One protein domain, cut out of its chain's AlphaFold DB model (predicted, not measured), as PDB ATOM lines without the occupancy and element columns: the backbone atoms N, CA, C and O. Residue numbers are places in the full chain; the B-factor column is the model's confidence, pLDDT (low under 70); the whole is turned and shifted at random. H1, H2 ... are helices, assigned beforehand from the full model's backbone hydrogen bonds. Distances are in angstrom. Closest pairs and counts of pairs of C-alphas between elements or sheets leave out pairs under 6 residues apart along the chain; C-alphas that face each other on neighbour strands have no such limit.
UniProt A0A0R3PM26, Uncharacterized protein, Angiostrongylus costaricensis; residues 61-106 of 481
ATOM      1  N   LYS A  61     136.791 139.301 142.815       75.12
ATOM      2  CA  LYS A  61     135.819 140.320 142.383       75.12
ATOM      3  C   LYS A  61     134.852 139.783 141.326       75.12
ATOM      4  O   LYS A  61     133.678 140.147 141.304       75.12
ATOM      5  N   LEU A  62     135.337 138.876 140.477       76.88
ATOM      6  CA  LEU A  62     134.504 138.128 139.540       76.88
ATOM      7  C   LEU A  62     133.572 137.179 140.299       76.88
ATOM      8  O   LEU A  62     132.388 137.101 139.983       76.88
ATOM      9  N   ARG A  63     134.084 136.502 141.331       73.50
ATOM     10  CA  ARG A  63     133.304 135.604 142.182       73.50
ATOM     11  C   ARG A  63     132.227 136.350 142.968       73.50
ATOM     12  O   ARG A  63     131.107 135.864 143.025       73.50
ATOM     13  N   GLU A  64     132.518 137.543 143.479       79.06
ATOM     14  CA  GLU A  64     131.547 138.425 144.141       79.06
ATOM     15  C   GLU A  64     130.460 138.905 143.167       79.06
ATOM     16  O   GLU A  64     129.275 138.811 143.469       79.06
ATOM     17  N   MET A  65     130.833 139.319 141.950       73.69
ATOM     18  CA  MET A  65     129.874 139.725 140.916       73.69
ATOM     19  C   MET A  65     128.990 138.556 140.457       73.69
ATOM     20  O   MET A  65     127.779 138.711 140.318       73.69
ATOM     21  N   ILE A  66     129.571 137.371 140.255       71.19
ATOM     22  CA  ILE A  66     128.827 136.155 139.908       71.19
ATOM     23  C   ILE A  66     127.934 135.730 141.075       71.19
ATOM     24  O   ILE A  66     126.778 135.392 140.851       71.19
ATOM     25  N   SER A  67     128.416 135.805 142.315       73.94
ATOM     26  CA  SER A  67     127.618 135.514 143.509       73.94
ATOM     27  C   SER A  67     126.467 136.507 143.670       73.94
ATOM     28  O   SER A  67     125.375 136.106 144.046       73.94
ATOM     29  N   HIS A  68     126.645 137.778 143.306       71.06
ATOM     30  CA  HIS A  68     125.568 138.765 143.340       71.06
ATOM     31  C   HIS A  68     124.548 138.566 142.198       71.06
ATOM     32  O   HIS A  68     123.362 138.856 142.367       71.06
ATOM     33  N   MET A  69     124.968 138.053 141.036       65.00
ATOM     34  CA  MET A  69     124.051 137.720 139.934       65.00
ATOM     35  C   MET A  69     123.313 136.391 140.152       65.00
ATOM     36  O   MET A  69     122.137 136.277 139.804       65.00
ATOM     37  N   LEU A  70     123.993 135.386 140.711       67.19
ATOM     38  CA  LEU A  70     123.472 134.025 140.854       67.19
ATOM     39  C   LEU A  70     122.884 133.741 142.243       67.19
ATOM     40  O   LEU A  70     121.925 132.983 142.331       67.19
ATOM     41  N   GLY A  71     123.437 134.328 143.304       59.38
ATOM     42  CA  GLY A  71     123.050 134.075 144.695       59.38
ATOM     43  C   GLY A  71     121.860 134.910 145.161       59.38
ATOM     44  O   GLY A  71     120.876 134.343 145.627       59.38
ATOM     45  N   ASP A  72     121.904 136.231 144.964       59.75
ATOM     46  CA  ASP A  72     120.941 137.136 145.620       59.75
ATOM     47  C   ASP A  72     119.874 137.743 144.691       59.75
ATOM     48  O   ASP A  72     118.881 138.281 145.174       59.75
ATOM     49  N   GLY A  73     120.042 137.684 143.364       63.25
ATOM     50  CA  GLY A  73     119.272 138.557 142.463       63.25
ATOM     51  C   GLY A  73     118.273 137.888 141.525       63.25
ATOM     52  O   GLY A  73     117.148 138.351 141.410       63.25
ATOM     53  N   LEU A  74     118.677 136.846 140.793       67.50
ATOM     54  CA  LEU A  74     117.936 136.452 139.584       67.50
ATOM     55  C   LEU A  74     117.457 135.004 139.621       67.50
ATOM     56  O   LEU A  74     116.291 134.742 139.360       67.50
ATOM     57  N   LEU A  75     118.320 134.066 140.016       69.75
ATOM     58  CA  LEU A  75     117.931 132.659 140.156       69.75
ATOM     59  C   LEU A  75     117.056 132.426 141.384       69.75
ATOM     60  O   LEU A  75     116.048 131.738 141.281       69.75
ATOM     61  N   SER A  76     117.391 133.052 142.515       73.44
ATOM     62  CA  SER A  76     116.555 133.003 143.719       73.44
ATOM     63  C   SER A  76     115.159 133.576 143.443       73.44
ATOM     64  O   SER A  76     114.151 132.941 143.739       73.44
ATOM     65  N   GLN A  77     115.084 134.716 142.750       75.31
ATOM     66  CA  GLN A  77     113.812 135.349 142.399       75.31
ATOM     67  C   GLN A  77     113.037 134.584 141.317       75.31
ATOM     68  O   GLN A  77     111.818 134.532 141.379       75.31
ATOM     69  N   LEU A  78     113.720 133.920 140.378       79.25
ATOM     70  CA  LEU A  78     113.087 133.037 139.394       79.25
ATOM     71  C   LEU A  78     112.523 131.758 140.036       79.25
ATOM     72  O   LEU A  78     111.521 131.233 139.565       79.25
ATOM     73  N   VAL A  79     113.153 131.255 141.102       81.06
ATOM     74  CA  VAL A  79     112.665 130.092 141.860       81.06
ATOM     75  C   VAL A  79     111.496 130.474 142.771       81.06
ATOM     76  O   VAL A  79     110.555 129.696 142.899       81.06
ATOM     77  N   VAL A  80     111.540 131.659 143.387       84.12
ATOM     78  CA  VAL A  80     110.509 132.125 144.330       84.12
ATOM     79  C   VAL A  80     109.297 132.737 143.614       84.12
ATOM     80  O   VAL A  80     108.170 132.501 144.039       84.12
ATOM     81  N   ASP A  81     109.499 133.486 142.526       86.38
ATOM     82  CA  ASP A  81     108.436 134.145 141.755       86.38
ATOM     83  C   ASP A  81     108.778 134.246 140.247       86.38
ATOM     84  O   ASP A  81     109.130 135.313 139.726       86.38
ATOM     85  N   PRO A  82     108.661 133.137 139.494       83.38
ATOM     86  CA  PRO A  82     108.973 133.126 138.065       83.38
ATOM     87  C   PRO A  82     108.063 134.045 137.236       83.38
ATOM     88  O   PRO A  82     108.465 134.515 136.169       83.38
ATOM     89  N   LEU A  83     106.840 134.317 137.706       86.81
ATOM     90  CA  LEU A  83     105.873 135.150 136.990       86.81
ATOM     91  C   LEU A  83     106.147 136.640 137.194       86.81
ATOM     92  O   LEU A  83     106.068 137.397 136.224       86.81
ATOM     93  N   GLY A  84     106.538 137.054 138.400       86.00
ATOM     94  CA  GLY A  84     106.998 138.414 138.671       86.00
ATOM     95  C   GLY A  84     108.259 138.768 137.884       86.00
ATOM     96  O   GLY A  84     108.352 139.866 137.331       86.00
ATOM     97  N   VAL A  85     109.190 137.817 137.726       87.31
ATOM     98  CA  VAL A  85     110.375 137.997 136.868       87.31
ATOM     99  C   VAL A  85     109.976 138.162 135.397       87.31
ATOM    100  O   VAL A  85     110.467 139.075 134.735       87.31
ATOM    101  N   ALA A  86     109.046 137.350 134.882       81.75
ATOM    102  CA  ALA A  86     108.563 137.470 133.503       81.75
ATOM    103  C   ALA A  86     107.843 138.809 133.236       81.75
ATOM    104  O   ALA A  86     108.081 139.447 132.206       81.75
ATOM    105  N   GLU A  87     107.020 139.274 134.181       84.44
ATOM    106  CA  GLU A  87     106.355 140.582 134.114       84.44
ATOM    107  C   GLU A  87     107.385 141.730 134.173       84.44
ATOM    108  O   GLU A  87     107.297 142.689 133.401       84.44
ATOM    109  N   GLY A  88     108.428 141.591 135.002       81.38
ATOM    110  CA  GLY A  88     109.562 142.519 135.094       81.38
ATOM    111  C   GLY A  88     110.445 142.565 133.840       81.38
ATOM    112  O   GLY A  88     110.990 143.619 133.512       81.38
ATOM    113  N   MET A  89     110.531 141.465 133.086       80.50
ATOM    114  CA  MET A  89     111.198 141.402 131.775       80.50
ATOM    115  C   MET A  89     110.331 141.949 130.628       80.50
ATOM    116  O   MET A  89     110.732 141.891 129.465       80.50
ATOM    117  N   GLY A  90     109.161 142.513 130.938       82.31
ATOM    118  CA  GLY A  90     108.287 143.147 129.957       82.31
ATOM    119  C   GLY A  90     107.431 142.163 129.164       82.31
ATOM    120  O   GLY A  90     106.912 142.541 128.114       82.31
ATOM    121  N   VAL A  91     107.258 140.926 129.644       85.31
ATOM    122  CA  VAL A  91     106.298 139.972 129.079       85.31
ATOM    123  C   VAL A  91     104.951 140.181 129.781       85.31
ATOM    124  O   VAL A  91     104.804 139.807 130.946       85.31
ATOM    125  N   PRO A  92     103.945 140.787 129.126       83.19
ATOM    126  CA  PRO A  92     102.653 141.001 129.760       83.19
ATOM    127  C   PRO A  92     101.958 139.650 129.957       83.19
ATOM    128  O   PRO A  92     101.555 139.009 128.994       83.19
ATOM    129  N   LEU A  93     101.762 139.217 131.204       81.38
ATOM    130  CA  LEU A  93     101.127 137.927 131.526       81.38
ATOM    131  C   LEU A  93      99.722 137.777 130.905       81.38
ATOM    132  O   LEU A  93      99.293 136.674 130.566       81.38
ATOM    133  N   ASN A  94      99.054 138.904 130.637       80.62
ATOM    134  CA  ASN A  94      97.779 138.964 129.922       80.62
ATOM    135  C   ASN A  94      97.865 138.422 128.483       80.62
ATOM    136  O   ASN A  94      96.881 137.876 127.990       80.62
ATOM    137  N   SER A  95      99.015 138.533 127.802       81.12
ATOM    138  CA  SER A  95      99.193 137.961 126.457       81.12
ATOM    139  C   SER A  95      99.391 136.448 126.474       81.12
ATOM    140  O   SER A  95      99.254 135.810 125.436       81.12
ATOM    141  N   LEU A  96      99.709 135.873 127.638       76.88
ATOM    142  CA  LEU A  96      99.850 134.429 127.835       76.88
ATOM    143  C   LEU A  96      98.547 133.773 128.322       76.88
ATOM    144  O   LEU A  96      98.521 132.569 128.555       76.88
ATOM    145  N   GLY A  97      97.460 134.542 128.481       79.25
ATOM    146  CA  GLY A  97      96.178 134.030 128.975       79.25
ATOM    147  C   GLY A  97      96.203 133.604 130.449       79.25
ATOM    148  O   GLY A  97      95.273 132.944 130.913       79.25
ATOM    149  N   ILE A  98      97.250 133.970 131.194       81.88
ATOM    150  CA  ILE A  98      97.407 133.620 132.606       81.88
ATOM    151  C   ILE A  98      96.666 134.669 133.433       81.88
ATOM    152  O   ILE A  98      97.106 135.810 133.565       81.88
ATOM    153  N   ASN A  99      95.511 134.294 133.981       74.44
ATOM    154  CA  ASN A  99      94.747 135.173 134.861       74.44
ATOM    155  C   ASN A  99      95.408 135.227 136.252       74.44
ATOM    156  O   ASN A  99      95.466 134.211 136.949       74.44
ATOM    157  N   LYS A 100      95.896 136.410 136.651       71.00
ATOM    158  CA  LYS A 100      96.707 136.643 137.863       71.00
ATOM    159  C   LYS A 100      96.029 136.138 139.149       71.00
ATOM    160  O   LYS A 100      96.674 135.530 139.995       71.00
ATOM    161  N   THR A 101      94.701 136.248 139.232       69.06
ATOM    162  CA  THR A 101      93.904 135.796 140.389       69.06
ATOM    163  C   THR A 101      93.770 134.274 140.524       69.06
ATOM    164  O   THR A 101      93.407 133.788 141.595       69.06
ATOM    165  N   ALA A 102      94.054 133.502 139.470       62.03
ATOM    166  CA  ALA A 102      93.982 132.039 139.510       62.03
ATOM    167  C   ALA A 102      95.290 131.388 139.989       62.03
ATOM    168  O   ALA A 102      95.265 130.246 140.452       62.03
ATOM    169  N   VAL A 103      96.420 132.094 139.871       63.09
ATOM    170  CA  VAL A 103      97.740 131.559 140.233       63.09
ATOM    171  C   VAL A 103      98.058 131.791 141.709       63.09
ATOM    172  O   VAL A 103      98.538 130.865 142.358       63.09
ATOM    173  N   GLU A 104      97.695 132.949 142.270       60.25
ATOM    174  CA  GLU A 104      97.909 133.241 143.700       60.25
ATOM    175  C   GLU A 104      97.171 132.241 144.610       60.25
ATOM    176  O   GLU A 104      97.733 131.768 145.586       60.25
ATOM    177  N   LYS A 105      95.974 131.770 144.227       60.59
ATOM    178  CA  LYS A 105      95.228 130.755 145.002       60.59
ATOM    179  C   LYS A 105      95.794 129.332 144.949       60.59
ATOM    180  O   LYS A 105      95.299 128.468 145.670       60.59
ATOM    181  N   LYS A 106      96.757 129.041 144.069       55.81
ATOM    182  CA  LYS A 106      97.282 127.677 143.866       55.81
ATOM    183  C   LYS A 106      98.639 127.430 144.524       55.81
ATOM    184  O   LYS A 106      99.063 126.279 144.559       55.81
TER     185      LYS A 106
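This is residues 61 to 106 of the 481 residues of an uncharacterized protein of Angiostrongylus costaricensis (UniProt A0A0R3PM26). Short helices form a flat, open chain: H1 and H2 follow nearly in line, residues 61 to 73 sticking out as an arm, then H3, H4 and H5 make a loose U with H4 at its bend. The 46 printed residues include five named helices, H1 to H5 in order; the class is all helix. It is only just loose, close to extended, radius of gyration of the C-alphas 13.8 A, spanning 42 by 22 by 9 A.

H1, residues 61 to 70, begins at C-alpha 61 (135.819, 140.320, 142.383) and measures 13.9 A. H2 is residues 75 to 80, 8.5 A; H3 82 to 88, 9.9 A; H4 93 to 96, 5.2 A. H5, residues 100 to 104, 6.9 A, ends at C-alpha 104 (97.909, 133.241, 143.700).

H1 and H2 are close but not clearly touching, C-alphas of Leu 70 and Ser 76 closest at 7.6 A, at a shallow tilt of 23 degrees, the same way. H2 and H3 are likewise close but not clearly touching, C-alphas of Leu 78 and Val 85 closest at 6.2 A, at a steep tilt of 68 degrees, only just short of about perpendicular, opposite ways. H3 and H4 only just touch, only at the corner, with 3 pairs of C-alphas within 8 A, Glu 87 and Leu 93 closest at 6.4 A. H4 and H5 are close but not clearly touching, C-alphas of Leu 93 and Lys 100 closest at 7.8 A; H3 and H5 are apart. Every O i to N i+4 pair is within hydrogen-bond range in H1, H2 and H3; H5 has 0 of 1, and 1 of 2 O i to N i+3 pairs; H4 is too short for an i+4 pair.

The C-alphas farthest apart, of Lys 61 and Ala 102, are 42.7 A apart. The printed part has no cut, and its four links are tight. pLDDT is under 70 at residues 69 to 75 and 101 to 106.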